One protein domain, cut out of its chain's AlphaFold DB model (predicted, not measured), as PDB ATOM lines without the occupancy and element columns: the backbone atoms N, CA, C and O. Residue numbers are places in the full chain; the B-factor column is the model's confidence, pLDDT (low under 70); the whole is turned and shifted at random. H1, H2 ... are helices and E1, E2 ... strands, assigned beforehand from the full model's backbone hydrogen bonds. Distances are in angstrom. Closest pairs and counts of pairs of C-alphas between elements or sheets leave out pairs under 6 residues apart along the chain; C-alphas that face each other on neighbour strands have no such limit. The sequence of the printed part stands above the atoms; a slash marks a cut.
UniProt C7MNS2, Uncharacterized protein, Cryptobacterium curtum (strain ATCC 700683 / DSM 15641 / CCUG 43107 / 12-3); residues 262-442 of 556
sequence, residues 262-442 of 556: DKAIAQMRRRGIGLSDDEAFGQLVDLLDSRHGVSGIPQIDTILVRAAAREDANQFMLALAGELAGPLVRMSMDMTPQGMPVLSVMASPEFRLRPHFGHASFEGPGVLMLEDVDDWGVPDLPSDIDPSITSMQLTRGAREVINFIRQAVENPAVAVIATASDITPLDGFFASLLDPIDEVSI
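This is residues 262 to 442 of the 556 residues of an uncharacterized protein of Cryptobacterium curtum (strain ATCC 700683 / DSM 15641 / CCUG 43107 / 12-3) (UniProt C7MNS2). A twisted sheet of six strands is the core, with the long helix H3 over one face and the long helix H5 over the other, in three layers; H1 packs by the edge strand E6, and H2 and H4 lie far out at the two ends of the longest axis. The printed part has 181 residues with six named helices and six named strands, H1 H2 E1 H3 E2 E3 E4 H4 H5 E5 H6 E6 along the chain. The sheet runs E3 E2 E4 E5 E1 E6 and is mixed, with E3 antiparallel to E2; the class is mixed, helices and strands. The whole is compact, with a radius of gyration of the C-alphas of 17.4 A and spans of 52 by 36 by 35 A.

E5, residues 414 to 421, is parallel to E4, residues 366 to 370, at 17 degrees, with N 417 and O 368 2.8 A apart, within hydrogen-bond range. E5 is also parallel to E1, residues 302 to 307, with N 418 and O 303 at 2.8 A. E1 is parallel to the edge strand E6, residues 437 to 442, with N 440 and O 304 at 2.8 A. E4 is parallel to E2, residues 328 to 335, with N 331 and O 369 at 2.8 A. E2 and the edge strand E3, residues 341 to 347, form a hairpin, with N 344 and O 332 at 2.8 A. H3, residues 310 to 324, and H5, residues 396 to 410, are on opposite faces; the closest C-alphas of H3 and E5 are those of Arg 310 and Ser 421, 5.8 A. H5 has a height over the sheet of 10.4 A and runs slantwise to the strands, at 49 degrees to E4 on the local plane. H6, residues 428 to 434, only grazes the sheet, and touches H5 at Arg 406 and Leu 433, whose C-alphas, the closest, are 6.5 A apart, through residues 405 to 409 of H5 alone. H1, residues 262 to 269, is on the sheet, with C-alphas 264 and 442, the closest of H1 and E6, 6.2 A apart. H2, residues 279 to 292, and H4, residues 387 to 393, are not on it. E4, H4 H5, E5 form a strand-helix-strand unit, two parallel neighbour strands with helices between, with a right-handed crossover; E1, H3, E2 and E5, H6, E6 are split units, other strands lying between their two, also right-handed. Every O i to N i+4 pair is within range in H1, H2, H3, H5 and H6; H4 has 1 of 3, and 1 of 4 O i to N i+3 pairs.

H1 begins at C-alpha 262, (-60.199, 19.661, -1.715), and E6 ends at C-alpha 442, (-52.308, 13.929, -3.576). From first to last C-alpha, E5 measures 23.3 A, E2 22.1 A, H3 and H5 21.2 A each, and H2 19.8 A.

The C-alphas farthest apart, of Arg 291 and Gln 338, are 58.9 A apart. The printed part has no cut. The links E3 to E4 and E4 to H4 are long. The mean pLDDT of the printed part is 82.0; residues 295 to 298, 352 to 360 and 378 to 394 are under 70.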
ATOM      1  N   ASP A 262     -59.264  19.680  -2.847       92.88
ATOM      2  CA  ASP A 262     -60.199  19.661  -1.715       92.88
ATOM      3  C   ASP A 262     -59.847  18.583  -0.680       92.88
ATOM      4  O   ASP A 262     -59.837  18.836   0.529       92.88
ATOM      5  N   LYS A 263     -59.495  17.374  -1.143       91.12
ATOM      6  CA  LYS A 263     -59.110  16.268  -0.251       91.12
ATOM      7  C   LYS A 263     -57.806  16.547   0.507       91.12
ATOM      8  O   LYS A 263     -57.701  16.179   1.681       91.12
ATOM      9  N   ALA A 264     -56.815  17.147  -0.150       92.75
ATOM     10  CA  ALA A 264     -55.513  17.460   0.443       92.75
ATOM     11  C   ALA A 264     -55.619  18.656   1.404       92.75
ATOM     12  O   ALA A 264     -55.144  18.590   2.538       92.75
ATOM     13  N   ILE A 265     -56.370  19.694   1.023       94.06
ATOM     14  CA  ILE A 265     -56.681  20.842   1.885       94.06
ATOM     15  C   ILE A 265     -57.422  20.374   3.145       94.06
ATOM     16  O   ILE A 265     -57.071  20.758   4.259       94.06
ATOM     17  N   ALA A 266     -58.408  19.480   3.014       91.81
ATOM     18  CA  ALA A 266     -59.108  18.918   4.169       91.81
ATOM     19  C   ALA A 266     -58.177  18.122   5.104       91.81
ATOM     20  O   ALA A 266     -58.381  18.117   6.318       91.81
ATOM     21  N   GLN A 267     -57.153  17.453   4.563       91.31
ATOM     22  CA  GLN A 267     -56.125  16.781   5.362       91.31
ATOM     23  C   GLN A 267     -55.257  17.775   6.143       91.31
ATOM     24  O   GLN A 267     -54.944  17.501   7.301       91.31
ATOM     25  N   MET A 268     -54.895  18.914   5.549       91.50
ATOM     26  CA  MET A 268     -54.117  19.966   6.223       91.50
ATOM     27  C   MET A 268     -54.938  20.700   7.283       91.50
ATOM     28  O   MET A 268     -54.480  20.872   8.411       91.50
ATOM     29  N   ARG A 269     -56.205  21.012   6.991       90.50
ATOM     30  CA  ARG A 269     -57.119  21.646   7.957       90.50
ATOM     31  C   ARG A 269     -57.346  20.799   9.205       90.50
ATOM     32  O   ARG A 269     -57.426  21.336  10.302       90.50
ATOM     33  N   ARG A 270     -57.375  19.465   9.080       88.12
ATOM     34  CA  ARG A 270     -57.430  18.562  10.249       88.12
ATOM     35  C   ARG A 270     -56.213  18.678  11.171       88.12
ATOM     36  O   ARG A 270     -56.331  18.338  12.343       88.12
ATOM     37  N   ARG A 271     -55.080  19.159  10.655       85.44
ATOM     38  CA  ARG A 271     -53.845  19.422  11.408       85.44
ATOM     39  C   ARG A 271     -53.789  20.846  11.972       85.44
ATOM     40  O   ARG A 271     -52.816  21.204  12.619       85.44
ATOM     41  N   GLY A 272     -54.826  21.656  11.744       84.25
ATOM     42  CA  GLY A 272     -54.869  23.059  12.156       84.25
ATOM     43  C   GLY A 272     -54.209  24.030  11.175       84.25
ATOM     44  O   GLY A 272     -54.129  25.215  11.479       84.25
ATOM     45  N   ILE A 273     -53.755  23.558  10.009       87.62
ATOM     46  CA  ILE A 273     -53.115  24.394   8.985       87.62
ATOM     47  C   ILE A 273     -54.182  24.959   8.038       87.62
ATOM     48  O   ILE A 273     -55.079  24.233   7.601       87.62
ATOM     49  N   GLY A 274     -54.091  26.250   7.715       83.50
ATOM     50  CA  GLY A 274     -55.061  26.950   6.864       83.50
ATOM     51  C   GLY A 274     -56.411  27.220   7.532       83.50
ATOM     52  O   GLY A 274     -57.452  27.221   6.871       83.50
ATOM     53  N   LEU A 275     -56.392  27.385   8.859       84.94
ATOM     54  CA  LEU A 275     -57.526  27.796   9.699       84.94
ATOM     55  C   LEU A 275     -57.234  29.093  10.473       84.94
ATOM     56  O   LEU A 275     -57.947  29.423  11.417       84.94
ATOM     57  N   SER A 276     -56.189  29.831  10.090       74.69
ATOM     58  CA  SER A 276     -55.748  31.053  10.779       74.69
ATOM     59  C   SER A 276     -56.821  32.148  10.800       74.69
ATOM     60  O   SER A 276     -56.901  32.905  11.765       74.69
ATOM     61  N   ASP A 277     -57.673  32.191   9.773       78.38
ATOM     62  CA  ASP A 277     -58.782  33.145   9.658       78.38
ATOM     63  C   ASP A 277     -60.070  32.683  10.367       78.38
ATOM     64  O   ASP A 277     -61.034  33.445  10.463       78.38
ATOM     65  N   ASP A 278     -60.126  31.442  10.863       86.25
ATOM     66  CA  ASP A 278     -61.312  30.907  11.534       86.25
ATOM     67  C   ASP A 278     -61.318  31.297  13.020       86.25
ATOM     68  O   ASP A 278     -60.635  30.707  13.864       86.25
ATOM     69  N   GLU A 279     -62.142  32.292  13.362       87.00
ATOM     70  CA  GLU A 279     -62.314  32.755  14.743       87.00
ATOM     71  C   GLU A 279     -62.756  31.637  15.702       87.00
ATOM     72  O   GLU A 279     -62.362  31.638  16.872       87.00
ATOM     73  N   ALA A 280     -63.565  30.677  15.240       87.56
ATOM     74  CA  ALA A 280     -64.024  29.571  16.077       87.56
ATOM     75  C   ALA A 280     -62.883  28.590  16.369       87.56
ATOM     76  O   ALA A 280     -62.774  28.079  17.488       87.56
ATOM     77  N   PHE A 281     -62.006  28.366  15.388       85.88
ATOM     78  CA  PHE A 281     -60.794  27.580  15.582       85.88
ATOM     79  C   PHE A 281     -59.824  28.276  16.545       85.88
ATOM     80  O   PHE A 281     -59.334  27.635  17.473       85.88
ATOM     81  N   GLY A 282     -59.630  29.593  16.414       84.56
ATOM     82  CA  GLY A 282     -58.822  30.378  17.355       84.56
ATOM     83  C   GLY A 282     -59.310  30.259  18.805       84.56
ATOM     84  O   GLY A 282     -58.524  29.971  19.705       84.56
ATOM     85  N   GLN A 283     -60.625  30.360  19.031       87.81
ATOM     86  CA  GLN A 283     -61.225  30.168  20.362       87.81
ATOM     87  C   GLN A 283     -61.019  28.750  20.911       87.81
ATOM     88  O   GLN A 283     -60.841  28.567  22.119       87.81
ATOM     89  N   LEU A 284     -61.058  27.736  20.042       87.19
ATOM     90  CA  LEU A 284     -60.771  26.358  20.425       87.19
ATOM     91  C   LEU A 284     -59.304  26.197  20.835       87.19
ATOM     92  O   LEU A 284     -59.046  25.572  21.862       87.19
ATOM     93  N   VAL A 285     -58.368  26.772  20.077       85.38
ATOM     94  CA  VAL A 285     -56.936  26.752  20.406       85.38
ATOM     95  C   VAL A 285     -56.689  27.446  21.744       85.38
ATOM     96  O   VAL A 285     -56.085  26.837  22.617       85.38
ATOM     97  N   ASP A 286     -57.257  28.631  21.983       86.75
ATOM     98  CA  ASP A 286     -57.142  29.332  23.271       86.75
ATOM     99  C   ASP A 286     -57.686  28.495  24.446       86.75
ATOM    100  O   ASP A 286     -57.112  28.452  25.543       86.75
ATOM    101  N   LEU A 287     -58.805  27.792  24.229       89.19
ATOM    102  CA  LEU A 287     -59.370  26.881  25.220       89.19
ATOM    103  C   LEU A 287     -58.421  25.713  25.483       89.19
ATOM    104  O   LEU A 287     -58.152  25.412  26.650       89.19
ATOM    105  N   LEU A 288     -57.922  25.055  24.436       86.31
ATOM    106  CA  LEU A 288     -56.981  23.943  24.558       86.31
ATOM    107  C   LEU A 288     -55.704  24.393  25.264       86.31
ATOM    108  O   LEU A 288     -55.267  23.717  26.196       86.31
ATOM    109  N   ASP A 289     -55.194  25.571  24.926       86.62
ATOM    110  CA  ASP A 289     -54.013  26.153  25.545       86.62
ATOM    111  C   ASP A 289     -54.223  26.350  27.052       86.62
ATOM    112  O   ASP A 289     -53.412  25.925  27.884       86.62
ATOM    113  N   SER A 290     -55.379  26.902  27.436       87.38
ATOM    114  CA  SER A 290     -55.736  27.104  28.843       87.38
ATOM    115  C   SER A 290     -55.904  25.795  29.629       87.38
ATOM    116  O   SER A 290     -55.649  25.755  30.835       87.38
ATOM    117  N   ARG A 291     -56.349  24.717  28.968       88.44
ATOM    118  CA  ARG A 291     -56.666  23.427  29.604       88.44
ATOM    119  C   ARG A 291     -55.471  22.490  29.673       88.44
ATOM    120  O   ARG A 291     -55.321  21.790  30.673       88.44
ATOM    121  N   HIS A 292     -54.650  22.470  28.632       84.75
ATOM    122  CA  HIS A 292     -53.478  21.607  28.526       84.75
ATOM    123  C   HIS A 292     -52.202  22.280  29.044       84.75
ATOM    124  O   HIS A 292     -51.228  21.581  29.320       84.75
ATOM    125  N   GLY A 293     -52.189  23.611  29.210       80.56
ATOM    126  CA  GLY A 293     -51.007  24.360  29.653       80.56
ATOM    127  C   GLY A 293     -49.870  24.373  28.625       80.56
ATOM    128  O   GLY A 293     -48.739  24.729  28.955       80.56
ATOM    129  N   VAL A 294     -50.167  23.960  27.395       75.06
ATOM    130  CA  VAL A 294     -49.321  24.100  26.208       75.06
ATOM    131  C   VAL A 294     -49.803  25.360  25.496       75.06
ATOM    132  O   VAL A 294     -50.989  25.634  25.544       75.06
ATOM    133  N   SER A 295     -48.918  26.168  24.918       64.88
ATOM    134  CA  SER A 295     -49.333  27.355  24.159       64.88
ATOM    135  C   SER A 295     -48.953  27.199  22.697       64.88
ATOM    136  O   SER A 295     -47.765  26.988  22.426       64.88
ATOM    137  N   GLY A 296     -49.911  27.390  21.795       64.06
ATOM    138  CA  GLY A 296     -49.712  27.328  20.350       64.06
ATOM    139  C   GLY A 296     -49.932  25.943  19.740       64.06
ATOM    140  O   GLY A 296     -50.115  24.938  20.429       64.06
ATOM    141  N   ILE A 297     -49.909  25.906  18.407       64.19
ATOM    142  CA  ILE A 297     -50.085  24.684  17.618       64.19
ATOM    143  C   ILE A 297     -48.924  23.716  17.940       64.19
ATOM    144  O   ILE A 297     -47.786  24.173  18.098       64.19
ATOM    145  N   PRO A 298     -49.180  22.399  18.080       67.31
ATOM    146  CA  PRO A 298     -48.120  21.405  18.233       67.31
ATOM    147  C   PRO A 298     -47.058  21.531  17.137       67.31
ATOM    148  O   PRO A 298     -47.359  21.973  16.031       67.31
ATOM    149  N   GLN A 299     -45.826  21.118  17.450       70.75
ATOM    150  CA  GLN A 299     -44.766  21.012  16.448       70.75
ATOM    151  C   GLN A 299     -45.279  20.185  15.265       70.75
ATOM    152  O   GLN A 299     -45.833  19.104  15.463       70.75
ATOM    153  N   ILE A 300     -45.127  20.744  14.070       76.81
ATOM    154  CA  ILE A 300     -45.468  20.084  12.819       76.81
ATOM    155  C   ILE A 300     -44.244  19.248  12.445       76.81
ATOM    156  O   ILE A 300     -43.143  19.790  12.346       76.81
ATOM    157  N   ASP A 301     -44.434  17.936  12.316       88.25
ATOM    158  CA  ASP A 301     -43.415  17.027  11.785       88.25
ATOM    159  C   ASP A 301     -43.123  17.373  10.314       88.25
ATOM    160  O   ASP A 301     -43.860  18.143   9.691       88.25
ATOM    161  N   THR A 302     -42.060  16.823   9.727       92.31
ATOM    162  CA  THR A 302     -41.757  17.099   8.318       92.31
ATOM    163  C   THR A 302     -42.919  16.642   7.437       92.31
ATOM    164  O   THR A 302     -43.261  15.461   7.424       92.31
ATOM    165  N   ILE A 303     -43.521  17.557   6.675       94.75
ATOM    166  CA  ILE A 303     -44.632  17.221   5.779       94.75
ATOM    167  C   ILE A 303     -44.053  16.738   4.453       94.75
ATOM    168  O   ILE A 303     -43.452  17.524   3.723       94.75
ATOM    169  N   LEU A 304     -44.271  15.469   4.110       95.38
ATOM    170  CA  LEU A 304     -43.906  14.923   2.802       95.38
ATOM    171  C   LEU A 304     -45.140  14.866   1.900       95.38
ATOM    172  O   LEU A 304     -46.030  14.037   2.089       95.38
ATOM    173  N   VAL A 305     -45.193  15.742   0.903       96.25
ATOM    174  CA  VAL A 305     -46.261  15.781  -0.097       96.25
ATOM    175  C   VAL A 305     -45.886  14.877  -1.266       96.25
ATOM    176  O   VAL A 305     -44.870  15.093  -1.923       96.25
ATOM    177  N   ARG A 306     -46.722  13.878  -1.555       94.75
ATOM    178  CA  ARG A 306     -46.509  12.949  -2.672       94.75
ATOM    179  C   ARG A 306     -47.640  13.041  -3.673       94.75
ATOM    180  O   ARG A 306     -48.801  13.107  -3.278       94.75
ATOM    181  N   ALA A 307     -47.316  13.039  -4.958       93.94
ATOM    182  CA  ALA A 307     -48.310  13.105  -6.022       93.94
ATOM    183  C   ALA A 307     -47.878  12.291  -7.244       93.94
ATOM    184  O   ALA A 307     -46.691  12.057  -7.463       93.94
ATOM    185  N   ALA A 308     -48.854  11.883  -8.059       88.19
ATOM    186  CA  ALA A 308     -48.579  11.224  -9.338       88.19
ATOM    187  C   ALA A 308     -47.865  12.163 -10.333       88.19
ATOM    188  O   ALA A 308     -46.988  11.719 -11.066       88.19
ATOM    189  N   ALA A 309     -48.224  13.452 -10.325       90.75
ATOM    190  CA  ALA A 309     -47.536  14.518 -11.051       90.75
ATOM    191  C   ALA A 309     -46.779  15.405 -10.055       90.75
ATOM    192  O   ALA A 309     -47.378  15.900  -9.096       90.75
ATOM    193  N   ARG A 310     -45.480  15.622 -10.283       91.81
ATOM    194  CA  ARG A 310     -44.614  16.433  -9.407       91.81
ATOM    195  C   ARG A 310     -45.123  17.865  -9.276       91.81
ATOM    196  O   ARG A 310     -45.106  18.455  -8.198       91.81
ATOM    197  N   GLU A 311     -45.679  18.390 -10.359       91.81
ATOM    198  CA  GLU A 311     -46.263  19.721 -10.439       91.81
ATOM    199  C   GLU A 311     -47.426  19.891  -9.456       91.81
ATOM    200  O   GLU A 311     -47.532  20.941  -8.823       91.81
ATOM    201  N   ASP A 312     -48.260  18.860  -9.271       93.38
ATOM    202  CA  ASP A 312     -49.372  18.898  -8.314       93.38
ATOM    203  C   ASP A 312     -48.846  18.967  -6.866       93.38
ATOM    204  O   ASP A 312     -49.390  19.707  -6.042       93.38
ATOM    205  N   ALA A 313     -47.769  18.235  -6.552       94.56
ATOM    206  CA  ALA A 313     -47.122  18.300  -5.240       94.56
ATOM    207  C   ALA A 313     -46.479  19.673  -4.993       94.56
ATOM    208  O   ALA A 313     -46.697  20.272  -3.939       94.56
ATOM    209  N   ASN A 314     -45.750  20.201  -5.979       94.25
ATOM    210  CA  ASN A 314     -45.054  21.484  -5.885       94.25
ATOM    211  C   ASN A 314     -46.039  22.662  -5.760       94.25
ATOM    212  O   ASN A 314     -45.855  23.533  -4.907       94.25
ATOM    213  N   GLN A 315     -47.132  22.664  -6.532       93.44
ATOM    214  CA  GLN A 315     -48.204  23.661  -6.406       93.44
ATOM    215  C   GLN A 315     -48.868  23.617  -5.027       93.44
ATOM    216  O   GLN A 315     -49.094  24.657  -4.404       93.44
ATOM    217  N   PHE A 316     -49.144  22.417  -4.512       95.31
ATOM    218  CA  PHE A 316     -49.721  22.273  -3.181       95.31
ATOM    219  C   PHE A 316     -48.765  22.732  -2.073       95.31
ATOM    220  O   PHE A 316     -49.193  23.397  -1.132       95.31
ATOM    221  N   MET A 317     -47.473  22.417  -2.194       95.00
ATOM    222  CA  MET A 317     -46.441  22.856  -1.257       95.00
ATOM    223  C   MET A 317     -46.316  24.386  -1.217       95.00
ATOM    224  O   MET A 317     -46.209  24.945  -0.127       95.00
ATOM    225  N   LEU A 318     -46.374  25.071  -2.366       93.31
ATOM    226  CA  LEU A 318     -46.362  26.540  -2.420       93.31
ATOM    227  C   LEU A 318     -47.534  27.141  -1.636       93.31
ATOM    228  O   LEU A 318     -47.331  28.025  -0.803       93.31
ATOM    229  N   ALA A 319     -48.741  26.616  -1.848       93.69
ATOM    230  CA  ALA A 319     -49.923  27.056  -1.118       93.69
ATOM    231  C   ALA A 319     -49.825  26.766   0.385       93.69
ATOM    232  O   ALA A 319     -50.153  27.614   1.212       93.69
ATOM    233  N   LEU A 320     -49.329  25.580   0.748       93.31
ATOM    234  CA  LEU A 320     -49.106  25.178   2.134       93.31
ATOM    235  C   LEU A 320     -48.104  26.106   2.839       93.31
ATOM    236  O   LEU A 320     -48.328  26.495   3.985       93.31
ATOM    237  N   ALA A 321     -47.029  26.505   2.159       91.56
ATOM    238  CA  ALA A 321     -46.078  27.482   2.679       91.56
ATOM    239  C   ALA A 321     -46.708  28.876   2.850       91.56
ATOM    240  O   ALA A 321     -46.409  29.569   3.828       91.56
ATOM    241  N   GLY A 322     -47.607  29.271   1.943       89.69
ATOM    242  CA  GLY A 322     -48.399  30.497   2.061       89.69
ATOM    243  C   GLY A 322     -49.259  30.533   3.326       89.69
ATOM    244  O   GLY A 322     -49.262  31.541   4.030       89.69
ATOM    245  N   GLU A 323     -49.897  29.413   3.675       90.19
ATOM    246  CA  GLU A 323     -50.747  29.279   4.872       90.19
ATOM    247  C   GLU A 323     -49.973  29.354   6.194       90.19
ATOM    248  O   GLU A 323     -50.500  29.812   7.210       90.19
ATOM    249  N   LEU A 324     -48.718  28.899   6.203       87.06
ATOM    250  CA  LEU A 324     -47.868  28.913   7.397       87.06
ATOM    251  C   LEU A 324     -47.277  30.297   7.699       87.06
ATOM    252  O   LEU A 324     -46.833  30.524   8.823       87.06
ATOM    253  N   ALA A 325     -47.293  31.212   6.723       75.94
ATOM    254  CA  ALA A 325     -46.927  32.621   6.865       75.94
ATOM    255  C   ALA A 325     -45.611  32.859   7.647       75.94
ATOM    256  O   ALA A 325     -45.610  33.291   8.800       75.94
ATOM    257  N   GLY A 326     -44.464  32.629   7.000       81.56
ATOM    258  CA  GLY A 326     -43.144  32.932   7.570       81.56
ATOM    259  C   GLY A 326     -42.080  33.258   6.517       81.56
ATOM    260  O   GLY A 326     -42.385  33.224   5.321       81.56
ATOM    261  N   PRO A 327     -40.849  33.597   6.945       87.00
ATOM    262  CA  PRO A 327     -39.665  33.592   6.093       87.00
ATOM    263  C   PRO A 327     -39.488  32.218   5.449       87.00
ATOM    264  O   PRO A 327     -39.546  31.199   6.143       87.00
ATOM    265  N   LEU A 328     -39.277  32.196   4.138       88.81
ATOM    266  CA  LEU A 328     -39.251  30.974   3.344       88.81
ATOM    267  C   LEU A 328     -37.854  30.739   2.770       88.81
ATOM    268  O   LEU A 328     -37.243  31.665   2.246       88.81
ATOM    269  N   VAL A 329     -37.382  29.495   2.810       91.19
ATOM    270  CA  VAL A 329     -36.252  29.014   2.003       91.19
ATOM    271  C   VAL A 329     -36.754  27.862   1.142       91.19
ATOM    272  O   VAL A 329     -37.299  26.900   1.668       91.19
ATOM    273  N   ARG A 330     -36.582  27.957  -0.173       91.44
ATOM    274  CA  ARG A 330     -36.952  26.946  -1.166       91.44
ATOM    275  C   ARG A 330     -35.694  26.392  -1.815       91.44
ATOM    276  O   ARG A 330     -34.847  27.160  -2.264       91.44
ATOM    277  N   MET A 331     -35.590  25.074  -1.870       91.62
ATOM    278  CA  MET A 331     -34.485  24.352  -2.488       91.62
ATOM    279  C   MET A 331     -35.026  23.441  -3.590       91.62
ATOM    280  O   MET A 331     -35.933  22.656  -3.323       91.62
ATOM    281  N   SER A 332     -34.470  23.531  -4.795       90.81
ATOM    282  CA  SER A 332     -34.824  22.686  -5.944       90.81
ATOM    283  C   SER A 332     -33.569  22.244  -6.689       90.81
ATOM    284  O   SER A 332     -32.542  22.921  -6.636       90.81
ATOM    285  N   MET A 333     -33.624  21.108  -7.380       86.69
ATOM    286  CA  MET A 333     -32.554  20.709  -8.292       86.69
ATOM    287  C   MET A 333     -32.853  21.265  -9.686       86.69
ATOM    288  O   MET A 333     -33.809  20.841 -10.329       86.69
ATOM    289  N   ASP A 334     -32.019  22.183 -10.166       82.94
ATOM    290  CA  ASP A 334     -32.156  22.782 -11.491       82.94
ATOM    291  C   ASP A 334     -31.088  22.228 -12.441       82.94
ATOM    292  O   ASP A 334     -30.014  21.787 -12.032       82.94
ATOM    293  N   MET A 335     -31.359  22.278 -13.744       78.25
ATOM    294  CA  MET A 335     -30.381  21.914 -14.768       78.25
ATOM    295  C   MET A 335     -29.703  23.166 -15.314       78.25
ATOM    296  O   MET A 335     -30.358  24.100 -15.780       78.25
ATOM    297  N   THR A 336     -28.372  23.174 -15.321       79.81
ATOM    298  CA  THR A 336     -27.619  24.200 -16.049       79.81
ATOM    299  C   THR A 336     -27.905  24.116 -17.554       79.81
ATOM    300  O   THR A 336     -28.261  23.051 -18.063       79.81
ATOM    301  N   PRO A 337     -27.638  25.185 -18.330       82.69
ATOM    302  CA  PRO A 337     -27.683  25.123 -19.795       82.69
ATOM    303  C   PRO A 337     -26.774  24.044 -20.414       82.69
ATOM    304  O   PRO A 337     -26.930  23.703 -21.582       82.69
ATOM    305  N   GLN A 338     -25.808  23.526 -19.647       82.62
ATOM    306  CA  GLN A 338     -24.899  22.446 -20.037       82.62
ATOM    307  C   GLN A 338     -25.430  21.048 -19.663       82.62
ATOM    308  O   GLN A 338     -24.775  20.056 -19.965       82.62
ATOM    309  N   GLY A 339     -26.606  20.956 -19.030       77.31
ATOM    310  CA  GLY A 339     -27.247  19.701 -18.627       77.31
ATOM    311  C   GLY A 339     -26.744  19.111 -17.308       77.31
ATOM    312  O   GLY A 339     -27.084  17.978 -16.990       77.31
ATOM    313  N   MET A 340     -25.935  19.854 -16.549       74.75
ATOM    314  CA  MET A 340     -25.461  19.436 -15.223       74.75
ATOM    315  C   MET A 340     -26.474  19.845 -14.145       74.75
ATOM    316  O   MET A 340     -26.896  21.009 -14.176       74.75
ATOM    317  N   PRO A 341     -26.841  18.956 -13.202       74.62
ATOM    318  CA  PRO A 341     -27.732  19.298 -12.098       74.62
ATOM    319  C   PRO A 341     -27.011  20.191 -11.082       74.62
ATOM    320  O   PRO A 341     -25.872  19.915 -10.700       74.62
ATOM    321  N   VAL A 342     -27.659  21.260 -10.623       79.81
ATOM    322  CA  VAL A 342     -27.206  22.038  -9.463       79.81
ATOM    323  C   VAL A 342     -28.396  22.411  -8.593       79.81
ATOM    324  O   VAL A 342     -29.456  22.794  -9.074       79.81
ATOM    325  N   LEU A 343     -28.193  22.323  -7.282       84.19
ATOM    326  CA  LEU A 343     -29.151  22.794  -6.299       84.19
ATOM    327  C   LEU A 343     -29.289  24.323  -6.367       84.19
ATOM    328  O   LEU A 343     -28.351  25.074  -6.092       84.19
ATOM    329  N   SER A 344     -30.490  24.761  -6.693       85.12
ATOM    330  CA  SER A 344     -30.946  26.137  -6.628       85.12
ATOM    331  C   SER A 344     -31.528  26.401  -5.246       85.12
ATOM    332  O   SER A 344     -32.323  25.610  -4.734       85.12
ATOM    333  N   VAL A 345     -31.113  27.500  -4.611       87.12
ATOM    334  CA  VAL A 345     -31.681  27.921  -3.327       87.12
ATOM    335  C   VAL A 345     -32.197  29.342  -3.426       87.12
ATOM    336  O   VAL A 345     -31.446  30.286  -3.667       87.12
ATOM    337  N   MET A 346     -33.491  29.476  -3.180       85.19
ATOM    338  CA  MET A 346     -34.220  30.730  -3.159       85.19
ATOM    339  C   MET A 346     -34.661  31.007  -1.728       85.19
ATOM    340  O   MET A 346     -35.057  30.092  -1.009       85.19
ATOM    341  N   ALA A 347     -34.622  32.259  -1.292       86.19
ATOM    342  CA  ALA A 347     -35.198  32.635  -0.009       86.19
ATOM    343  C   ALA A 347     -36.022  33.906  -0.131       86.19
ATOM    344  O   ALA A 347     -35.735  34.760  -0.972       86.19
ATOM    345  N   SER A 348     -37.042  34.020   0.717       82.81
ATOM    346  CA  SER A 348     -37.869  35.216   0.768       82.81
ATOM    347  C   SER A 348     -37.035  36.424   1.218       82.81
ATOM    348  O   SER A 348     -36.057  36.260   1.954       82.81
ATOM    349  N   PRO A 349     -37.424  37.656   0.844       74.38
ATOM    350  CA  PRO A 349     -36.694  38.867   1.225       74.38
ATOM    351  C   PRO A 349     -36.533  39.045   2.742       74.38
ATOM    352  O   PRO A 349     -35.602  39.710   3.200       74.38
ATOM    353  N   GLU A 350     -37.437  38.459   3.536       73.19
ATOM    354  CA  GLU A 350     -37.365  38.508   4.999       73.19
ATOM    355  C   GLU A 350     -36.271  37.591   5.568       73.19
ATOM    356  O   GLU A 350     -35.825  37.791   6.702       73.19
ATOM    357  N   PHE A 351     -35.814  36.601   4.796       74.31
ATOM    358  CA  PHE A 351     -34.774  35.669   5.195       74.31
ATOM    359  C   PHE A 351     -33.406  36.131   4.684       74.31
ATOM    360  O   PHE A 351     -33.098  36.121   3.493       74.31
ATOM    361  N   ARG A 352     -32.524  36.512   5.612       65.38
ATOM    362  CA  ARG A 352     -31.148  36.898   5.277       65.38
ATOM    363  C   ARG A 352     -30.292  35.660   5.033       65.38
ATOM    364  O   ARG A 352     -29.618  35.183   5.948       65.38
ATOM    365  N   LEU A 353     -30.272  35.180   3.791       64.06
ATOM    366  CA  LEU A 353     -29.271  34.208   3.356       64.06
ATOM    367  C   LEU A 353     -27.876  34.820   3.521       64.06
ATOM    368  O   LEU A 353     -27.554  35.863   2.949       64.06
ATOM    369  N   ARG A 354     -27.039  34.177   4.339       64.62
ATOM    370  CA  ARG A 354     -25.616  34.516   4.409       64.62
ATOM    371  C   ARG A 354     -24.913  33.912   3.189       64.62
ATOM    372  O   ARG A 354     -25.305  32.832   2.759       64.62
ATOM    373  N   PRO A 355     -23.841  34.539   2.672       53.50
ATOM    374  CA  PRO A 355     -23.112  34.039   1.500       53.50
ATOM    375  C   PRO A 355     -22.486  32.643   1.691       53.50
ATOM    376  O   PRO A 355     -22.057  32.037   0.720       53.50
ATOM    377  N   HIS A 356     -22.442  32.127   2.925       56.50
ATOM    378  CA  HIS A 356     -22.044  30.757   3.245       56.50
ATOM    379  C   HIS A 356     -23.178  30.061   4.009       56.50
ATOM    380  O   HIS A 356     -23.621  30.575   5.047       56.50
ATOM    381  N   PHE A 357     -23.604  28.880   3.543       59.09
ATOM    382  CA  PHE A 357     -24.656  28.084   4.188       59.09
ATOM    383  C   PHE A 357     -24.246  27.588   5.574       59.09
ATOM    384  O   PHE A 357     -25.098  27.470   6.446       59.09
ATOM    385  N   GLY A 358     -22.947  27.393   5.826       55.69
ATOM    386  CA  GLY A 358     -22.437  26.953   7.131       55.69
ATOM    387  C   GLY A 358     -22.800  27.849   8.329       55.69
ATOM    388  O   GLY A 358     -22.665  27.418   9.473       55.69
ATOM    389  N   HIS A 359     -23.275  29.075   8.091       61.31
ATOM    390  CA  HIS A 359     -23.797  29.976   9.128       61.31
ATOM    391  C   HIS A 359     -25.251  30.407   8.895       61.31
ATOM    392  O   HIS A 359     -25.759  31.248   9.642       61.31
ATOM    393  N   ALA A 360     -25.906  29.886   7.857       66.88
ATOM    394  CA  ALA A 360     -27.329  30.086   7.653       66.88
ATOM    395  C   ALA A 360     -28.081  29.205   8.657       66.88
ATOM    396  O   ALA A 360     -27.792  28.025   8.800       66.88
ATOM    397  N   SER A 361     -29.017  29.788   9.394       73.38
ATOM    398  CA  SER A 361     -29.913  29.055  10.289       73.38
ATOM    399  C   SER A 361     -31.184  29.871  10.475       73.38
ATOM    400  O   SER A 361     -31.168  31.096  10.330       73.38
ATOM    401  N   PHE A 362     -32.290  29.202  10.785       79.62
ATOM    402  CA  PHE A 362     -33.530  29.885  11.128       79.62
ATOM    403  C   PHE A 362     -33.426  30.459  12.547       79.62
ATOM    404  O   PHE A 362     -33.414  29.720  13.531       79.62
ATOM    405  N   GLU A 363     -33.355  31.789  12.665       75.38
ATOM    406  CA  GLU A 363     -33.316  32.487  13.964       75.38
ATOM    407  C   GLU A 363     -34.699  32.548  14.652       75.38
ATOM    408  O   GLU A 363     -34.795  32.843  15.846       75.38
ATOM    409  N   GLY A 364     -35.775  32.248  13.918       78.88
ATOM    410  CA  GLY A 364     -37.165  32.320  14.369       78.88
ATOM    411  C   GLY A 364     -38.081  31.392  13.564       78.88
ATOM    412  O   GLY A 364     -37.577  30.463  12.930       78.88
ATOM    413  N   PRO A 365     -39.410  31.613  13.593       85.19
ATOM    414  CA  PRO A 365     -40.329  30.803  12.811       85.19
ATOM    415  C   PRO A 365     -40.040  30.956  11.322       85.19
ATOM    416  O   PRO A 365     -39.757  32.065  10.869       85.19
ATOM    417  N   GLY A 366     -40.092  29.861  10.574       88.75
ATOM    418  CA  GLY A 366     -39.804  29.862   9.145       88.75
ATOM    419  C   GLY A 366     -40.281  28.593   8.458       88.75
ATOM    420  O   GLY A 366     -40.701  27.641   9.113       88.75
ATOM    421  N   VAL A 367     -40.222  28.598   7.132       92.00
ATOM    422  CA  VAL A 367     -40.614  27.468   6.289       92.00
ATOM    423  C   VAL A 367     -39.421  27.062   5.430       92.00
ATOM    424  O   VAL A 367     -38.773  27.914   4.818       92.00
ATOM    425  N   LEU A 368     -39.123  25.765   5.391       93.94
ATOM    426  CA  LEU A 368     -38.147  25.169   4.482       93.94
ATOM    427  C   LEU A 368     -38.887  24.275   3.488       93.94
ATOM    428  O   LEU A 368     -39.524  23.310   3.895       93.94
ATOM    429  N   MET A 369     -38.788  24.592   2.202       95.25
ATOM    430  CA  MET A 369     -39.346  23.812   1.100       95.25
ATOM    431  C   MET A 369     -38.232  23.057   0.376       95.25
ATOM    432  O   MET A 369     -37.251  23.669  -0.052       95.25
ATOM    433  N   LEU A 370     -38.404  21.749   0.218       95.50
ATOM    434  CA  LEU A 370     -37.504  20.866  -0.519       95.50
ATOM    435  C   LEU A 370     -38.278  20.261  -1.694       95.50
ATOM    436  O   LEU A 370     -39.194  19.470  -1.484       95.50
ATOM    437  N   GLU A 371     -37.941  20.655  -2.918       95.12
ATOM    438  CA  GLU A 371     -38.662  20.216  -4.117       95.12
ATOM    439  C   GLU A 371     -38.071  18.945  -4.700       95.12
ATOM    440  O   GLU A 371     -36.865  18.897  -4.934       95.12
ATOM    441  N   ASP A 372     -38.925  17.964  -4.987       93.44
ATOM    442  CA  ASP A 372     -38.588  16.747  -5.726       93.44
ATOM    443  C   ASP A 372     -37.370  16.026  -5.134       93.44
ATOM    444  O   ASP A 372     -36.401  15.706  -5.819       93.44
ATOM    445  N   VAL A 373     -37.408  15.792  -3.819       91.12
ATOM    446  CA  VAL A 373     -36.279  15.256  -3.033       91.12
ATOM    447  C   VAL A 373     -35.843  13.867  -3.508       91.12
ATOM    448  O   VAL A 373     -34.692  13.482  -3.343       91.12
ATOM    449  N   ASP A 374     -36.741  13.111  -4.127       88.75
ATOM    450  CA  ASP A 374     -36.451  11.825  -4.759       88.75
ATOM    451  C   ASP A 374     -35.653  11.942  -6.073       88.75
ATOM    452  O   ASP A 374     -34.999  10.977  -6.460       88.75
ATOM    453  N   ASP A 375     -35.657  13.108  -6.730       86.62
ATOM    454  CA  ASP A 375     -34.785  13.410  -7.878       86.62
ATOM    455  C   ASP A 375     -33.423  13.976  -7.444       86.62
ATOM    456  O   ASP A 375     -32.516  14.158  -8.265       86.62
ATOM    457  N   TRP A 376     -33.239  14.249  -6.150       85.25
ATOM    458  CA  TRP A 376     -31.937  14.641  -5.637       85.25
ATOM    459  C   TRP A 376     -31.073  13.391  -5.644       85.25
ATOM    460  O   TRP A 376     -31.385  12.401  -4.984       85.25
ATOM    461  N   GLY A 377     -29.982  13.423  -6.413       70.31
ATOM    462  CA  GLY A 377     -29.037  12.313  -6.443       70.31
ATOM    463  C   GLY A 377     -28.688  11.878  -5.020       70.31
ATOM    464  O   GLY A 377     -28.439  12.705  -4.140       70.31
ATOM    465  N   VAL A 378     -28.700  10.574  -4.777       64.00
ATOM    466  CA  VAL A 378     -28.241  10.038  -3.499       64.00
ATOM    467  C   VAL A 378     -26.716  10.006  -3.568       64.00
ATOM    468  O   VAL A 378     -26.160   9.559  -4.576       64.00
ATOM    469  N   PRO A 379     -25.995  10.495  -2.549       61.59
ATOM    470  CA  PRO A 379     -24.563  10.253  -2.481       61.59
ATOM    471  C   PRO A 379     -24.364   8.735  -2.440       61.59
ATOM    472  O   PRO A 379     -24.981   8.071  -1.612       61.59
ATOM    473  N   ASP A 380     -23.567   8.186  -3.354       54.06
ATOM    474  CA  ASP A 380     -23.396   6.739  -3.535       54.06
ATOM    475  C   ASP A 380     -22.724   6.141  -2.283       54.06
ATOM    476  O   ASP A 380     -21.499   6.145  -2.130       54.06
ATOM    477  N   LEU A 381     -23.541   5.727  -1.314       50.94
ATOM    478  CA  LEU A 381     -23.105   5.385   0.035       50.94
ATOM    479  C   LEU A 381     -23.337   3.894   0.281       50.94
ATOM    480  O   LEU A 381     -24.477   3.429   0.243       50.94
ATOM    481  N   PRO A 382     -22.285   3.121   0.594       52.22
ATOM    482  CA  PRO A 382     -22.451   1.772   1.109       52.22
ATOM    483  C   PRO A 382     -23.271   1.819   2.403       52.22
ATOM    484  O   PRO A 382     -22.947   2.576   3.319       52.22
ATOM    485  N   SER A 383     -24.299   0.979   2.492       53.41
ATOM    486  CA  SER A 383     -25.300   0.939   3.570       53.41
ATOM    487  C   SER A 383     -24.755   0.689   4.988       53.41
ATOM    488  O   SER A 383     -25.507   0.807   5.950       53.41
ATOM    489  N   ASP A 384     -23.463   0.375   5.132       56.94
ATOM    490  CA  ASP A 384     -22.814  -0.013   6.395       56.94
ATOM    491  C   ASP A 384     -21.856   1.054   6.966       56.94
ATOM    492  O   ASP A 384     -21.102   0.779   7.901       56.94
ATOM    493  N   ILE A 385     -21.813   2.261   6.392       51.16
ATOM    494  CA  ILE A 385     -20.809   3.272   6.748       51.16
ATOM    495  C   ILE A 385     -21.338   4.288   7.772       51.16
ATOM    496  O   ILE A 385     -22.432   4.828   7.634       51.16
ATOM    497  N   ASP A 386     -20.507   4.594   8.779       52.88
ATOM    498  CA  ASP A 386     -20.766   5.622   9.793       52.88
ATOM    499  C   ASP A 386     -21.143   6.981   9.158       52.88
ATOM    500  O   ASP A 386     -20.423   7.460   8.273       52.88
ATOM    501  N   PRO A 387     -22.158   7.698   9.682       52.69
ATOM    502  CA  PRO A 387     -22.593   9.007   9.172       52.69
ATOM    503  C   PRO A 387     -21.484  10.077   9.177       52.69
ATOM    504  O   PRO A 387     -21.556  11.077   8.460       52.69
ATOM    505  N   SER A 388     -20.410   9.865   9.947       53.03
ATOM    506  CA  SER A 388     -19.211  10.709   9.911       53.03
ATOM    507  C   SER A 388     -18.413  10.561   8.609       53.03
ATOM    508  O   SER A 388     -17.825  11.540   8.154       53.03
ATOM    509  N   ILE A 389     -18.376   9.375   8.000       49.12
ATOM    510  CA  ILE A 389     -17.654   9.101   6.747       49.12
ATOM    511  C   ILE A 389     -18.514   9.526   5.547       49.12
ATOM    512  O   ILE A 389     -17.980  10.066   4.580       49.12
ATOM    513  N   THR A 390     -19.843   9.416   5.661       53.25
ATOM    514  CA  THR A 390     -20.827   9.983   4.721       53.25
ATOM    515  C   THR A 390     -20.585  11.468   4.450       53.25
ATOM    516  O   THR A 390     -20.659  11.933   3.315       53.25
ATOM    517  N   SER A 391     -20.207  12.222   5.486       50.62
ATOM    518  CA  SER A 391     -19.876  13.640   5.345       50.62
ATOM    519  C   SER A 391     -18.594  13.894   4.534       50.62
ATOM    520  O   SER A 391     -18.448  14.959   3.946       50.62
ATOM    521  N   MET A 392     -17.662  12.938   4.447       47.03
ATOM    522  CA  MET A 392     -16.369  13.139   3.776       47.03
ATOM    523  C   MET A 392     -16.444  13.006   2.248       47.03
ATOM    524  O   MET A 392     -15.602  13.582   1.565       47.03
ATOM    525  N   GLN A 393     -17.433  12.278   1.715       53.81
ATOM    526  CA  GLN A 393     -17.621  12.069   0.268       53.81
ATOM    527  C   GLN A 393     -18.461  13.167  -0.403       53.81
ATOM    528  O   GLN A 393     -18.433  13.319  -1.620       53.81
ATOM    529  N   LEU A 394     -19.179  13.962   0.392       61.41
ATOM    530  CA  LEU A 394     -19.950  15.106  -0.078       61.41
ATOM    531  C   LEU A 394     -19.051  16.324  -0.329       61.41
ATOM    532  O   LEU A 394     -18.163  16.656   0.475       61.41
ATOM    533  N   THR A 395     -19.345  17.065  -1.402       70.31
ATOM    534  CA  THR A 395     -18.758  18.393  -1.616       70.31
ATOM    535  C   THR A 395     -19.040  19.287  -0.405       70.31
ATOM    536  O   THR A 395     -19.991  19.073   0.353       70.31
ATOM    537  N   ARG A 396     -18.193  20.299  -0.175       71.38
ATOM    538  CA  ARG A 396     -18.383  21.224   0.953       71.38
ATOM    539  C   ARG A 396     -19.768  21.885   0.910       71.38
ATOM    540  O   ARG A 396     -20.424  21.946   1.943       71.38
ATOM    541  N   GLY A 397     -20.225  22.289  -0.277       73.12
ATOM    542  CA  GLY A 397     -21.563  22.852  -0.478       73.12
ATOM    543  C   GLY A 397     -22.675  21.872  -0.104       73.12
ATOM    544  O   GLY A 397     -23.542  22.213   0.696       73.12
ATOM    545  N   ALA A 398     -22.595  20.624  -0.578       74.88
ATOM    546  CA  ALA A 398     -23.591  19.606  -0.248       74.88
ATOM    547  C   ALA A 398     -23.650  19.318   1.262       74.88
ATOM    548  O   ALA A 398     -24.732  19.233   1.835       74.88
ATOM    549  N   ARG A 399     -22.502  19.249   1.951       78.12
ATOM    550  CA  ARG A 399     -22.479  19.098   3.418       78.12
ATOM    551  C   ARG A 399     -23.156  20.250   4.144       78.12
ATOM    552  O   ARG A 399     -23.869  20.015   5.116       78.12
ATOM    553  N   GLU A 400     -22.884  21.483   3.727       80.81
ATOM    554  CA  GLU A 400     -23.472  22.666   4.353       80.81
ATOM    555  C   GLU A 400     -25.001  22.668   4.189       80.81
ATOM    556  O   GLU A 400     -25.705  22.919   5.165       80.81
ATOM    557  N   VAL A 401     -25.514  22.272   3.019       83.75
ATOM    558  CA  VAL A 401     -26.960  22.127   2.763       83.75
ATOM    559  C   VAL A 401     -27.583  21.018   3.610       83.75
ATOM    560  O   VAL A 401     -28.585  21.254   4.281       83.75
ATOM    561  N   ILE A 402     -26.992  19.821   3.643       86.62
ATOM    562  CA  ILE A 402     -27.523  18.711   4.451       86.62
ATOM    563  C   ILE A 402     -27.544  19.076   5.942       86.62
ATOM    564  O   ILE A 402     -28.506  18.770   6.647       86.62
ATOM    565  N   ASN A 403     -26.512  19.768   6.432       85.69
ATOM    566  CA  ASN A 403     -26.488  20.262   7.808       85.69
ATOM    567  C   ASN A 403     -27.548  21.340   8.056       85.69
ATOM    568  O   ASN A 403     -28.144  21.355   9.130       85.69
ATOM    569  N   PHE A 404     -27.809  22.209   7.079       88.25
ATOM    570  CA  PHE A 404     -28.881  23.198   7.158       88.25
ATOM    571  C   PHE A 404     -30.262  22.534   7.248       88.25
ATOM    572  O   PHE A 404     -31.050  22.890   8.122       88.25
ATOM    573  N   ILE A 405     -30.529  21.521   6.415       91.19
ATOM    574  CA  ILE A 405     -31.776  20.741   6.457       91.19
ATOM    575  C   ILE A 405     -31.928  20.060   7.819       91.19
ATOM    576  O   ILE A 405     -32.969  20.192   8.455       91.19
ATOM    577  N   ARG A 406     -30.872  19.408   8.321       89.94
ATOM    578  CA  ARG A 406     -30.891  18.769   9.646       89.94
ATOM    579  C   ARG A 406     -31.226  19.763  10.759       89.94
ATOM    580  O   ARG A 406     -32.074  19.481  11.597       89.94
ATOM    581  N   GLN A 407     -30.597  20.939  10.748       88.94
ATOM    582  CA  GLN A 407     -30.884  21.993  11.724       88.94
ATOM    583  C   GLN A 407     -32.323  22.511  11.623       88.94
ATOM    584  O   GLN A 407     -32.899  22.886  12.642       88.94
ATOM    585  N   ALA A 408     -32.898  22.548  10.420       90.44
ATOM    586  CA  ALA A 408     -34.290  22.931  10.216       90.44
ATOM    587  C   ALA A 408     -35.257  21.877  10.778       90.44
ATOM    588  O   ALA A 408     -36.152  22.245  11.528       90.44
ATOM    589  N   VAL A 409     -35.031  20.587  10.498       90.75
ATOM    590  CA  VAL A 409     -35.855  19.474  11.018       90.75
ATOM    591  C   VAL A 409     -35.802  19.401  12.551       90.75
ATOM    592  O   VAL A 409     -36.814  19.179  13.210       90.75
ATOM    593  N   GLU A 410     -34.635  19.652  13.152       88.31
ATOM    594  CA  GLU A 410     -34.473  19.677  14.613       88.31
ATOM    595  C   GLU A 410     -35.092  20.923  15.278       88.31
ATOM    596  O   GLU A 410     -35.303  20.939  16.497       88.31
ATOM    597  N   ASN A 411     -35.379  21.985  14.517       87.81
ATOM    598  CA  ASN A 411     -35.891  23.237  15.058       87.81
ATOM    599  C   ASN A 411     -37.428  23.222  15.121       87.81
ATOM    600  O   ASN A 411     -38.083  23.321  14.088       87.81
ATOM    601  N   PRO A 412     -38.038  23.240  16.323       84.19
ATOM    602  CA  PRO A 412     -39.490  23.190  16.455       84.19
ATOM    603  C   PRO A 412     -40.196  24.427  15.896       84.19
ATOM    604  O   PRO A 412     -41.412  24.396  15.776       84.19
ATOM    605  N   ALA A 413     -39.477  25.520  15.615       85.25
ATOM    606  CA  ALA A 413     -40.052  26.720  15.019       85.25
ATOM    607  C   ALA A 413     -40.092  26.695  13.486       85.25
ATOM    608  O   ALA A 413     -40.705  27.580  12.890       85.25
ATOM    609  N   VAL A 414     -39.449  25.717  12.851       89.50
ATOM    610  CA  VAL A 414     -39.363  25.628  11.395       89.50
ATOM    611  C   VAL A 414     -40.294  24.534  10.903       89.50
ATOM    612  O   VAL A 414     -40.234  23.405  11.377       89.50
ATOM    613  N   ALA A 415     -41.146  24.865   9.938       91.44
ATOM    614  CA  ALA A 415     -41.932  23.873   9.222       91.44
ATOM    615  C   ALA A 415     -41.145  23.410   7.994       91.44
ATOM    616  O   ALA A 415     -40.843  24.214   7.109       91.44
ATOM    617  N   VAL A 416     -40.808  22.124   7.943       94.56
ATOM    618  CA  VAL A 416     -40.146  21.517   6.785       94.56
ATOM    619  C   VAL A 416     -41.205  20.844   5.920       94.56
ATOM    620  O   VAL A 416     -41.982  20.024   6.406       94.56
ATOM    621  N   ILE A 417     -41.242  21.208   4.642       95.81
ATOM    622  CA  ILE A 417     -42.127  20.624   3.639       95.81
ATOM    623  C   ILE A 417     -41.249  20.070   2.521       95.81
ATOM    624  O   ILE A 417     -40.428  20.791   1.961       95.81
ATOM    625  N   ALA A 418     -41.427  18.799   2.196       96.19
ATOM    626  CA  ALA A 418     -40.746  18.137   1.098       96.19
ATOM    627  C   ALA A 418     -41.767  17.641   0.072       96.19
ATOM    628  O   ALA A 418     -42.863  17.220   0.448       96.19
ATOM    629  N   THR A 419     -41.409  17.653  -1.208       96.62
ATOM    630  CA  THR A 419     -42.186  16.999  -2.266       96.62
ATOM    631  C   THR A 419     -41.421  15.815  -2.839       96.62
ATOM    632  O   THR A 419     -40.190  15.804  -2.876       96.62
ATOM    633  N   ALA A 420     -42.163  14.790  -3.247       93.38
ATOM    634  CA  ALA A 420     -41.625  13.641  -3.960       93.38
ATOM    635  C   ALA A 420     -42.678  13.041  -4.900       93.38
ATOM    636  O   ALA A 420     -43.884  13.240  -4.717       93.38
ATOM    637  N   SER A 421     -42.238  12.256  -5.883       90.25
ATOM    638  CA  SER A 421     -43.158  11.468  -6.701       90.25
ATOM    639  C   SER A 421     -43.802  10.349  -5.877       90.25
ATOM    640  O   SER A 421     -43.194   9.776  -4.968       90.25
ATOM    641  N   ASP A 422     -45.044   9.996  -6.210       87.44
ATOM    642  CA  ASP A 422     -45.688   8.795  -5.668       87.44
ATOM    643  C   ASP A 422     -45.097   7.503  -6.275       87.44
ATOM    644  O   ASP A 422     -45.124   6.438  -5.658       87.44
ATOM    645  N   ILE A 423     -44.497   7.610  -7.466       81.88
ATOM    646  CA  ILE A 423     -43.948   6.482  -8.232       81.88
ATOM    647  C   ILE A 423     -42.629   5.994  -7.626       81.88
ATOM    648  O   ILE A 423     -42.406   4.788  -7.501       81.88
ATOM    649  N   THR A 424     -41.758   6.929  -7.250       81.19
ATOM    650  CA  THR A 424     -40.425   6.628  -6.725       81.19
ATOM    651  C   THR A 424     -40.472   6.601  -5.197       81.19
ATOM    652  O   THR A 424     -40.956   7.558  -4.585       81.19
ATOM    653  N   PRO A 425     -40.006   5.525  -4.539       82.44
ATOM    654  CA  PRO A 425     -39.874   5.525  -3.090       82.44
ATOM    655  C   PRO A 425     -38.768   6.495  -2.664       82.44
ATOM    656  O   PRO A 425     -37.732   6.589  -3.320       82.44
ATOM    657  N   LEU A 426     -38.972   7.183  -1.541       84.62
ATOM    658  CA  LEU A 426     -37.935   8.030  -0.963       84.62
ATOM    659  C   LEU A 426     -36.751   7.162  -0.514       84.62
ATOM    660  O   LEU A 426     -36.940   6.157   0.176       84.62
ATOM    661  N   ASP A 427     -35.537   7.557  -0.893       83.81
ATOM    662  CA  ASP A 427     -34.321   6.848  -0.497       83.81
ATOM    663  C   ASP A 427     -34.122   6.844   1.031       83.81
ATOM    664  O   ASP A 427     -34.528   7.773   1.737       83.81
ATOM    665  N   GLY A 428     -33.449   5.809   1.547       83.06
ATOM    666  CA  GLY A 428     -33.186   5.644   2.978       83.06
ATOM    667  C   GLY A 428     -32.414   6.809   3.607       83.06
ATOM    668  O   GLY A 428     -32.663   7.147   4.767       83.06
ATOM    669  N   PHE A 429     -31.523   7.466   2.857       85.25
ATOM    670  CA  PHE A 429     -30.799   8.647   3.324       85.25
ATOM    671  C   PHE A 429     -31.745   9.821   3.599       85.25
ATOM    672  O   PHE A 429     -31.723  10.383   4.696       85.25
ATOM    673  N   PHE A 430     -32.599  10.177   2.634       88.25
ATOM    674  CA  PHE A 430     -33.543  11.286   2.789       88.25
ATOM    675  C   PHE A 430     -34.667  10.948   3.765       88.25
ATOM    676  O   PHE A 430     -35.048  11.802   4.562       88.25
ATOM    677  N   ALA A 431     -35.124   9.693   3.790       88.44
ATOM    678  CA  ALA A 431     -36.059   9.219   4.803       88.44
ATOM    679  C   ALA A 431     -35.487   9.395   6.221       88.44
ATOM    680  O   ALA A 431     -36.175   9.898   7.102       88.44
ATOM    681  N   SER A 432     -34.204   9.069   6.433       89.31
ATOM    682  CA  SER A 432     -33.522   9.295   7.714       89.31
ATOM    683  C   SER A 432     -33.254  10.771   8.014       89.31
ATOM    684  O   SER A 432     -33.167  11.135   9.186       89.31
ATOM    685  N   LEU A 433     -33.032  11.604   6.997       89.88
ATOM    686  CA  LEU A 433     -32.747  13.028   7.177       89.88
ATOM    687  C   LEU A 433     -33.999  13.816   7.579       89.88
ATOM    688  O   LEU A 433     -33.881  14.781   8.330       89.88
ATOM    689  N   LEU A 434     -35.159  13.415   7.058       91.75
ATOM    690  CA  LEU A 434     -36.435  14.107   7.226       91.75
ATOM    691  C   LEU A 434     -37.298  13.549   8.370       91.75
ATOM    692  O   LEU A 434     -38.340  14.130   8.663       91.75
ATOM    693  N   ASP A 435     -36.884  12.454   9.014       89.06
ATOM    694  CA  ASP A 435     -37.605  11.835  10.134       89.06
ATOM    695  C   ASP A 435     -37.774  12.806  11.328       89.06
ATOM    696  O   ASP A 435     -36.794  13.446  11.729       89.06
ATOM    697  N   PRO A 436     -38.975  12.916  11.940       91.00
ATOM    698  CA  PRO A 436     -40.229  12.223  11.617       91.00
ATOM    699  C   PRO A 436     -40.961  12.807  10.397       91.00
ATOM    700  O   PRO A 436     -41.065  14.023  10.244       91.00
ATOM    701  N   ILE A 437     -41.520  11.920   9.563       92.00
ATOM    702  CA  ILE A 437     -42.257  12.278   8.339       92.00
ATOM    703  C   ILE A 437     -43.765  12.062   8.519       92.00
ATOM    704  O   ILE A 437     -44.211  10.968   8.869       92.00
ATOM    705  N   ASP A 438     -44.552  13.085   8.189       91.94
ATOM    706  CA  ASP A 438     -46.004  13.026   8.030       91.94
ATOM    707  C   ASP A 438     -46.375  13.114   6.539       91.94
ATOM    708  O   ASP A 438     -46.216  14.151   5.889       91.94
ATOM    709  N   GLU A 439     -46.849  12.003   5.972       92.38
ATOM    710  CA  GLU A 439     -47.108  11.881   4.536       92.38
ATOM    711  C   GLU A 439     -48.495  12.411   4.131       92.38
ATOM    712  O   GLU A 439     -49.530  12.136   4.750       92.38
ATOM    713  N   VAL A 440     -48.524  13.143   3.017       93.31
ATOM    714  CA  VAL A 440     -49.721  13.714   2.400       93.31
ATOM    715  C   VAL A 440     -49.763  13.309   0.934       93.31
ATOM    716  O   VAL A 440     -49.121  13.918   0.083       93.31
ATOM    717  N   SER A 441     -50.569  12.295   0.626       92.38
ATOM    718  CA  SER A 441     -50.763  11.839  -0.753       92.38
ATOM    719  C   SER A 441     -51.848  12.651  -1.474       92.38
ATOM    720  O   SER A 441     -53.011  12.725  -1.043       92.38
ATOM    721  N   ILE A 442     -51.463  13.241  -2.604       94.19
ATOM    722  CA  ILE A 442     -52.308  13.929  -3.576       94.19
ATOM    723  C   ILE A 442     -52.555  12.976  -4.743       94.19
ATOM    724  O   ILE A 442     -51.738  12.800  -5.644       94.19
TER     725      ILE A 442